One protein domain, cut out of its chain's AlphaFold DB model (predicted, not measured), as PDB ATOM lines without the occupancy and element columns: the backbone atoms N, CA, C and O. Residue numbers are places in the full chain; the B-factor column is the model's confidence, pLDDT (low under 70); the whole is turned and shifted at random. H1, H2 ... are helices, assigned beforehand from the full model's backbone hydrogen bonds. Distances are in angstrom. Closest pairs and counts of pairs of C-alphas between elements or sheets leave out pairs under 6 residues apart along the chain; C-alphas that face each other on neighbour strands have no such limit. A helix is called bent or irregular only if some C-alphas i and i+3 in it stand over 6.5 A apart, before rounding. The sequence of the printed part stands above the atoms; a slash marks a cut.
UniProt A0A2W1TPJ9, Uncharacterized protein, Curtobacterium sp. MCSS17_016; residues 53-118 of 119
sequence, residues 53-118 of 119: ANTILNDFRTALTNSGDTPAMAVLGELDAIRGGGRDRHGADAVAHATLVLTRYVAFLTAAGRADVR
ATOM      1  N   ALA A  53     -25.559  54.454  24.476       82.19
ATOM      2  CA  ALA A  53     -25.189  53.054  24.252       82.19
ATOM      3  C   ALA A  53     -23.666  52.823  24.110       82.19
ATOM      4  O   ALA A  53     -23.220  51.679  24.093       82.19
ATOM      5  N   ASN A  54     -22.855  53.885  24.021       83.56
ATOM      6  CA  ASN A  54     -21.398  53.803  23.852       83.56
ATOM      7  C   ASN A  54     -20.607  53.904  25.152       83.56
ATOM      8  O   ASN A  54     -19.381  53.915  25.104       83.56
ATOM      9  N   THR A  55     -21.263  53.967  26.309       87.31
ATOM     10  CA  THR A  55     -20.586  54.122  27.608       87.31
ATOM     11  C   THR A  55     -19.519  53.048  27.844       87.31
ATOM     12  O   THR A  55     -18.374  53.395  28.109       87.31
ATOM     13  N   ILE A  56     -19.837  51.768  27.612       90.25
ATOM     14  CA  ILE A  56     -18.863  50.661  27.717       90.25
ATOM     15  C   ILE A  56     -17.692  50.841  26.736       90.25
ATOM     16  O   ILE A  56     -16.539  50.645  27.100       90.25
ATOM     17  N   LEU A  57     -17.962  51.244  25.490       87.50
ATOM     18  CA  LEU A  57     -16.920  51.412  24.468       87.50
ATOM     19  C   LEU A  57     -15.998  52.605  24.760       87.50
ATOM     20  O   LEU A  57     -14.803  52.552  24.468       87.50
ATOM     21  N   ASN A  58     -16.542  53.675  25.339       83.94
ATOM     22  CA  ASN A  58     -15.776  54.844  25.765       83.94
ATOM     23  C   ASN A  58     -14.863  54.500  26.956       83.94
ATOM     24  O   ASN A  58     -13.684  54.873  26.950       83.94
ATOM     25  N   ASP A  59     -15.374  53.741  27.929       86.31
ATOM     26  CA  ASP A  59     -14.593  53.238  29.064       86.31
ATOM     27  C   ASP A  59     -13.486  52.293  28.586       86.31
ATOM     28  O   ASP A  59     -12.316  52.484  28.922       86.31
ATOM     29  N   PHE A  60     -13.830  51.341  27.714       86.94
ATOM     30  CA  PHE A  60     -12.886  50.406  27.106       86.94
ATOM     31  C   PHE A  60     -11.754  51.128  26.369       86.94
ATOM     32  O   PHE A  60     -10.583  50.822  26.573       86.94
ATOM     33  N   ARG A  61     -12.069  52.139  25.551       80.94
ATOM     34  CA  ARG A  61     -11.060  52.952  24.852       80.94
ATOM     35  C   ARG A  61     -10.110  53.654  25.827       80.94
ATOM     36  O   ARG A  61      -8.908  53.744  25.566       80.94
ATOM     37  N   THR A  62     -10.649  54.178  26.924       80.19
ATOM     38  CA  THR A  62      -9.857  54.854  27.958       80.19
ATOM     39  C   THR A  62      -8.932  53.860  28.657       80.19
ATOM     40  O   THR A  62      -7.750  54.150  28.826       80.19
ATOM     41  N   ALA A  63      -9.433  52.665  28.980       80.00
ATOM     42  CA  ALA A  63      -8.635  51.578  29.540       80.00
ATOM     43  C   ALA A  63      -7.531  51.123  28.573       80.00
ATOM     44  O   ALA A  63      -6.374  51.048  28.974       80.00
ATOM     45  N   LEU A  64      -7.860  50.928  27.290       78.88
ATOM     46  CA  LEU A  64      -6.920  50.501  26.250       78.88
ATOM     47  C   LEU A  64      -5.743  51.474  26.095       78.88
ATOM     48  O   LEU A  64      -4.604  51.058  25.925       78.88
ATOM     49  N   THR A  65      -6.017  52.780  26.172       72.19
ATOM     50  CA  THR A  65      -4.982  53.821  26.045       72.19
ATOM     51  C   THR A  65      -3.949  53.743  27.176       72.19
ATOM     52  O   THR A  65      -2.805  54.146  26.989       72.19
ATOM     53  N   ASN A  66      -4.345  53.208  28.334       72.94
ATOM     54  CA  ASN A  66      -3.496  53.071  29.516       72.94
ATOM     55  C   ASN A  66      -2.967  51.640  29.715       72.94
ATOM     56  O   ASN A  66      -2.123  51.420  30.582       72.94
ATOM     57  N   SER A  67      -3.460  50.666  28.947       67.69
ATOM     58  CA  SER A  67      -3.027  49.271  29.024       67.69
ATOM     59  C   SER A  67      -1.834  49.020  28.102       67.69
ATOM     60  O   SER A  67      -1.837  49.457  26.955       67.69
ATOM     61  N   GLY A  68      -0.852  48.245  28.567       70.19
ATOM     62  CA  GLY A  68       0.208  47.689  27.714       70.19
ATOM     63  C   GLY A  68      -0.239  46.478  26.883       70.19
ATOM     64  O   GLY A  68       0.592  45.843  26.236       70.19
ATOM     65  N   ASP A  69      -1.526  46.131  26.927       76.06
ATOM     66  CA  ASP A  69      -2.071  44.947  26.276       76.06
ATOM     67  C   ASP A  69      -2.130  45.105  24.758       76.06
ATOM     68  O   ASP A  69      -2.359  46.186  24.207       76.06
ATOM     69  N   THR A  70      -1.990  43.982  24.054       80.75
ATOM     70  CA  THR A  70      -2.270  43.967  22.618       80.75
ATOM     71  C   THR A  70      -3.763  44.232  22.375       80.75
ATOM     72  O   THR A  70      -4.605  43.756  23.145       80.75
ATOM     73  N   PRO A  71      -4.139  44.920  21.277       77.31
ATOM     74  CA  PRO A  71      -5.540  45.219  20.982       77.31
ATOM     75  C   PRO A  71      -6.444  43.981  20.963       77.31
ATOM     76  O   PRO A  71      -7.591  44.049  21.390       77.31
ATOM     77  N   ALA A  72      -5.929  42.836  20.504       80.31
ATOM     78  CA  ALA A  72      -6.680  41.585  20.484       80.31
ATOM     79  C   ALA A  72      -6.998  41.070  21.898       80.31
ATOM     80  O   ALA A  72      -8.143  40.716  22.172       80.31
ATOM     81  N   MET A  73      -6.010  41.066  22.801       84.69
ATOM     82  CA  MET A  73      -6.190  40.609  24.183       84.69
ATOM     83  C   MET A  73      -7.156  41.504  24.954       84.69
ATOM     84  O   MET A  73      -8.063  40.999  25.613       84.69
ATOM     85  N   ALA A  74      -7.023  42.823  24.807       87.12
ATOM     86  CA  ALA A  74      -7.907  43.775  25.468       87.12
ATOM     87  C   ALA A  74      -9.374  43.595  25.037       87.12
ATOM     88  O   ALA A  74     -10.279  43.592  25.868       87.12
ATOM     89  N   VAL A  75      -9.619  43.391  23.738       88.25
ATOM     90  CA  VAL A  75     -10.974  43.190  23.198       88.25
ATOM     91  C   VAL A  75     -11.591  41.885  23.700       88.25
ATOM     92  O   VAL A  75     -12.778  41.860  24.021       88.25
ATOM     93  N   LEU A  76     -10.806  40.807  23.768       89.81
ATOM     94  CA  LEU A  76     -11.274  39.525  24.299       89.81
ATOM     95  C   LEU A  76     -11.590  39.623  25.796       89.81
ATOM     96  O   LEU A  76     -12.657  39.180  26.211       89.81
ATOM     97  N   GLY A  77     -10.724  40.274  26.576       91.12
ATOM     98  CA  GLY A  77     -10.961  40.508  28.001       91.12
ATOM     99  C   GLY A  77     -12.224  41.331  28.262       91.12
ATOM    100  O   GLY A  77     -13.013  40.991  29.141       91.12
ATOM    101  N   GLU A  78     -12.474  42.368  27.461       92.50
ATOM    102  CA  GLU A  78     -13.691  43.175  27.586       92.50
ATOM    103  C   GLU A  78     -14.952  42.383  27.198       92.50
ATOM    104  O   GLU A  78     -15.979  42.488  27.867       92.50
ATOM    105  N   LEU A  79     -14.882  41.537  26.163       93.12
ATOM    106  CA  LEU A  79     -15.983  40.637  25.803       93.12
ATOM    107  C   LEU A  79     -16.296  39.632  26.915       93.12
ATOM    108  O   LEU A  79     -17.471  39.377  27.185       93.12
ATOM    109  N   ASP A  80     -15.280  39.080  27.571       94.44
ATOM    110  CA  ASP A  80     -15.480  38.155  28.686       94.44
ATOM    111  C   ASP A  80     -16.026  38.871  29.926       94.44
ATOM    112  O   ASP A  80     -16.933  38.352  30.577       94.44
ATOM    113  N   ALA A  81     -15.587  40.104  30.196       93.31
ATOM    114  CA  ALA A  81     -16.167  40.939  31.247       93.31
ATOM    115  C   ALA A  81     -17.657  41.231  30.996       93.31
ATOM    116  O   ALA A  81     -18.453  41.204  31.935       93.31
ATOM    117  N   ILE A  82     -18.053  41.470  29.742       94.75
ATOM    118  CA  ILE A  82     -19.461  41.642  29.364       94.75
ATOM    119  C   ILE A  82     -20.242  40.338  29.567       94.75
ATOM    120  O   ILE A  82     -21.302  40.350  30.186       94.75
ATOM    121  N   ARG A  83     -19.721  39.201  29.088       94.00
ATOM    122  CA  ARG A  83     -20.380  37.887  29.218       94.00
ATOM    123  C   ARG A  83     -20.532  37.434  30.667       94.00
ATOM    124  O   ARG A  83     -21.506  36.765  30.988       94.00
ATOM    125  N   GLY A  84     -19.582  37.800  31.524       93.75
ATOM    126  CA  GLY A  84     -19.633  37.551  32.963       93.75
ATOM    127  C   GLY A  84     -20.546  38.505  33.739       93.75
ATOM    128  O   GLY A  84     -20.573  38.430  34.963       93.75
ATOM    129  N   GLY A  85     -21.250  39.427  33.069       92.81
ATOM    130  CA  GLY A  85     -22.134  40.411  33.706       92.81
ATOM    131  C   GLY A  85     -21.404  41.588  34.368       92.81
ATOM    132  O   GLY A  85     -22.022  42.471  34.962       92.81
ATOM    133  N   GLY A  86     -20.078  41.683  34.229       92.19
ATOM    134  CA  GLY A  86     -19.261  42.755  34.814       92.19
ATOM    135  C   GLY A  86     -19.557  44.155  34.257       92.19
ATOM    136  O   GLY A  86     -19.052  45.154  34.778       92.19
ATOM    137  N   ARG A  87     -20.379  44.245  33.202       92.62
ATOM    138  CA  ARG A  87     -20.801  45.493  32.551       92.62
ATOM    139  C   ARG A  87     -22.309  45.757  32.617       92.62
ATOM    140  O   ARG A  87     -22.757  46.763  32.073       92.62
ATOM    141  N   ASP A  88     -23.080  44.955  33.349       92.75
ATOM    142  CA  ASP A  88     -24.549  45.082  33.392       92.75
ATOM    143  C   ASP A  88     -25.024  46.420  33.973       92.75
ATOM    144  O   ASP A  88     -26.060  46.949  33.569       92.75
ATOM    145  N   ARG A  89     -24.213  47.040  34.842       92.19
ATOM    146  CA  ARG A  89     -24.457  48.385  35.398       92.19
ATOM    147  C   ARG A  89     -24.628  49.484  34.338       92.19
ATOM    148  O   ARG A  89     -25.148  50.548  34.653       92.19
ATOM    149  N   HIS A  90     -24.163  49.254  33.108       88.06
ATOM    150  CA  HIS A  90     -24.286  50.198  31.994       88.06
ATOM    151  C   HIS A  90     -25.637  50.094  31.263       88.06
ATOM    152  O   HIS A  90     -25.957  50.961  30.451       88.06
ATOM    153  N   GLY A  91     -26.438  49.063  31.554       92.88
ATOM    154  CA  GLY A  91     -27.735  48.812  30.931       92.88
ATOM    155  C   GLY A  91     -27.668  47.908  29.695       92.88
ATOM    156  O   GLY A  91     -26.645  47.811  29.012       92.88
ATOM    157  N   ALA A  92     -28.793  47.252  29.395       91.12
ATOM    158  CA  ALA A  92     -28.894  46.230  28.351       91.12
ATOM    159  C   ALA A  92     -28.532  46.751  26.950       91.12
ATOM    160  O   ALA A  92     -27.853  46.059  26.193       91.12
ATOM    161  N   ASP A  93     -28.919  47.985  26.622       87.38
ATOM    162  CA  ASP A  93     -28.617  48.593  25.321       87.38
ATOM    163  C   ASP A  93     -27.114  48.820  25.126       87.38
ATOM    164  O   ASP A  93     -26.575  48.541  24.053       87.38
ATOM    165  N   ALA A  94     -26.418  49.285  26.169       88.25
ATOM    166  CA  ALA A  94     -24.974  49.475  26.126       88.25
ATOM    167  C   ALA A  94     -24.247  48.130  26.008       88.25
ATOM    168  O   ALA A  94     -23.337  47.993  25.190       88.25
ATOM    169  N   VAL A  95     -24.689  47.117  26.760       92.62
ATOM    170  CA  VAL A  95     -24.152  45.747  26.707       92.62
ATOM    171  C   VAL A  95     -24.328  45.129  25.320       92.62
ATOM    172  O   VAL A  95     -23.357  44.647  24.725       92.62
ATOM    173  N   ALA A  96     -25.541  45.173  24.767       89.81
ATOM    174  CA  ALA A  96     -25.835  44.638  23.442       89.81
ATOM    175  C   ALA A  96     -25.015  45.357  22.362       89.81
ATOM    176  O   ALA A  96     -24.453  44.723  21.462       89.81
ATOM    177  N   HIS A  97     -24.893  46.681  22.478       86.69
ATOM    178  CA  HIS A  97     -24.124  47.475  21.537       86.69
ATOM    179  C   HIS A  97     -22.622  47.171  21.601       86.69
ATOM    180  O   HIS A  97     -22.009  46.888  20.568       86.69
ATOM    181  N   ALA A  98     -22.035  47.170  22.798       88.50
ATOM    182  CA  ALA A  98     -20.624  46.859  22.997       88.50
ATOM    183  C   ALA A  98     -20.287  45.446  22.507       88.50
ATOM    184  O   ALA A  98     -19.314  45.271  21.773       88.50
ATOM    185  N   THR A  99     -21.144  44.464  22.800       91.31
ATOM    186  CA  THR A  99     -20.999  43.085  22.309       91.31
ATOM    187  C   THR A  99     -20.935  43.038  20.784       91.31
ATOM    188  O   THR A  99     -20.026  42.425  20.218       91.31
ATOM    189  N   LEU A 100     -21.861  43.715  20.100       86.88
ATOM    190  CA  LEU A 100     -21.901  43.767  18.637       86.88
ATOM    191  C   LEU A 100     -20.622  44.388  18.056       86.88
ATOM    192  O   LEU A 100     -20.047  43.860  17.100       86.88
ATOM    193  N   VAL A 101     -20.191  45.522  18.609       83.62
ATOM    194  CA  VAL A 101     -19.030  46.280  18.127       83.62
ATOM    195  C   VAL A 101     -17.738  45.495  18.351       83.62
ATOM    196  O   VAL A 101     -16.987  45.284  17.397       83.62
ATOM    197  N   LEU A 102     -17.500  44.998  19.564       86.44
ATOM    198  CA  LEU A 102     -16.289  44.246  19.902       86.44
ATOM    199  C   LEU A 102     -16.209  42.922  19.130       86.44
ATOM    200  O   LEU A 102     -15.153  42.590  18.598       86.44
ATOM    201  N   THR A 103     -17.329  42.213  18.944       86.81
ATOM    202  CA  THR A 103     -17.366  40.987  18.120       86.81
ATOM    203  C   THR A 103     -16.973  41.265  16.666       86.81
ATOM    204  O   THR A 103     -16.191  40.521  16.072       86.81
ATOM    205  N   ARG A 104     -17.466  42.367  16.081       83.56
ATOM    206  CA  ARG A 104     -17.057  42.794  14.730       83.56
ATOM    207  C   ARG A 104     -15.573  43.140  14.670       83.56
ATOM    208  O   ARG A 104     -14.928  42.853  13.665       83.56
ATOM    209  N   TYR A 105     -15.033  43.738  15.726       79.44
ATOM    210  CA  TYR A 105     -13.617  44.070  15.796       79.44
ATOM    211  C   TYR A 105     -12.733  42.815  15.842       79.44
ATOM    212  O   TYR A 105     -11.766  42.732  15.091       79.44
ATOM    213  N   VAL A 106     -13.114  41.787  16.609       83.00
ATOM    214  CA  VAL A 106     -12.435  40.475  16.587       83.00
ATOM    215  C   VAL A 106     -12.472  39.856  15.187       83.00
ATOM    216  O   VAL A 106     -11.449  39.385  14.688       83.00
ATOM    217  N   ALA A 107     -13.624  39.888  14.512       80.38
ATOM    218  CA  ALA A 107     -13.743  39.389  13.140       80.38
ATOM    219  C   ALA A 107     -12.817  40.145  12.165       80.38
ATOM    220  O   ALA A 107     -12.213  39.539  11.283       80.38
ATOM    221  N   PHE A 108     -12.659  41.458  12.348       76.88
ATOM    222  CA  PHE A 108     -11.733  42.267  11.558       76.88
ATOM    223  C   PHE A 108     -10.267  41.904  11.828       76.88
ATOM    224  O   PHE A 108      -9.523  41.660  10.881       76.88
ATOM    225  N   LEU A 109      -9.858  41.802  13.097       74.31
ATOM    226  CA  LEU A 109      -8.489  41.434  13.474       74.31
ATOM    227  C   LEU A 109      -8.114  40.032  12.974       74.31
ATOM    228  O   LEU A 109      -7.022  39.824  12.452       74.31
ATOM    229  N   THR A 110      -9.034  39.074  13.085       77.56
ATOM    230  CA  THR A 110      -8.821  37.703  12.594       77.56
ATOM    231  C   THR A 110      -8.764  37.631  11.068       77.56
ATOM    232  O   THR A 110      -7.967  36.865  10.528       77.56
ATOM    233  N   ALA A 111      -9.564  38.429  10.355       74.38
ATOM    234  CA  ALA A 111      -9.482  38.535   8.901       74.38
ATOM    235  C   ALA A 111      -8.169  39.190   8.442       74.38
ATOM    236  O   ALA A 111      -7.557  38.703   7.494       74.38
ATOM    237  N   ALA A 112      -7.715  40.240   9.133       65.81
ATOM    238  CA  ALA A 112      -6.443  40.906   8.857       65.81
ATOM    239  C   ALA A 112      -5.252  39.962   9.081       65.81
ATOM    240  O   ALA A 112      -4.437  39.786   8.182       65.81
ATOM    241  N   GLY A 113      -5.219  39.245  10.211       61.28
ATOM    242  CA  GLY A 113      -4.171  38.255  10.477       61.28
ATOM    243  C   GLY A 113      -4.128  37.118   9.448       61.28
ATOM    244  O   GLY A 113      -3.060  36.609   9.131       61.28
ATOM    245  N   ARG A 114      -5.268  36.735   8.858       57.69
ATOM    246  CA  ARG A 114      -5.305  35.752   7.757       57.69
ATOM    247  C   ARG A 114      -4.799  36.303   6.425       57.69
ATOM    248  O   ARG A 114      -4.369  35.510   5.590       57.69
ATOM    249  N   ALA A 115      -4.905  37.611   6.200       55.50
ATOM    250  CA  ALA A 115      -4.397  38.254   4.994       55.50
ATOM    251  C   ALA A 115      -2.864  38.348   5.028       55.50
ATOM    252  O   ALA A 115      -2.233  38.011   4.031       55.50
ATOM    253  N   ASP A 116      -2.281  38.681   6.183       51.06
ATOM    254  CA  ASP A 116      -0.822  38.753   6.359       51.06
ATOM    255  C   ASP A 116      -0.130  37.383   6.273       51.06
ATOM    256  O   ASP A 116       1.003  37.293   5.825       51.06
ATOM    257  N   VAL A 117      -0.808  36.288   6.642       48.16
ATOM    258  CA  VAL A 117      -0.260  34.915   6.534       48.16
ATOM    259  C   VAL A 117      -0.263  34.384   5.087       48.16
ATOM    260  O   VAL A 117       0.349  33.358   4.800       48.16
ATOM    261  N   ARG A 118      -0.979  35.042   4.168       45.34
ATOM    262  CA  ARG A 118      -1.115  34.623   2.760       45.34
ATOM    263  C   ARG A 118      -0.269  35.441   1.773       45.34
ATOM    264  O   ARG A 118      -0.348  35.146   0.580       45.34
TER     265      ARG A 118
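AT A GLANCE: This is residues 53 to 118 of the 119 residues of an uncharacterized protein of Curtobacterium sp. MCSS17_016 (UniProt A0A2W1TPJ9). Long helix H3 makes the longest axis; H2 folds back along it, and one end of H1 packs on it. Residues 111 to 118 stick out. The printed part, 66 residues with helices H1, H2, H3 in order, is all helix and only just compact, close to loose: radius of gyration of the C-alphas 12.5 A, spans 42 by 23 by 19 A.

IN THESE COORDINATES: H3, residues 92 to 116, runs 36.4 A from C-alpha 92 at (-28.894, 46.230, 28.351) to C-alpha 116 at (-0.822, 38.753, 6.359). H2 is residues 71 to 83, 18.5 A. H1, residues 53 to 66, 22.3 A, is irregular: C-alphas 53 and 56 are 7.6 A apart.

HOW THE PARTS SIT: H2 and H3, a helical hairpin, touch at a shallow tilt of 32 degrees; closest C-alphas Val 75 and Leu 102, 6.3 A. H1 touches H3 with residues 53 to 57 alone, at a steep tilt of 50 degrees; closest C-alphas Ala 53 and Ala 94, 4.0 A. H1 and H2, a helical hairpin, only just touch, with 3 pairs of C-alphas within 8 A; closest Leu 64 and Ala 74. Every O i to N i+4 pair in H2 and H3 is within hydrogen-bond range, 8 of 10 in H1.

THE WHOLE: The printed part has no cut; pLDDT is under 70 at residue 67 and residues 112 to 118.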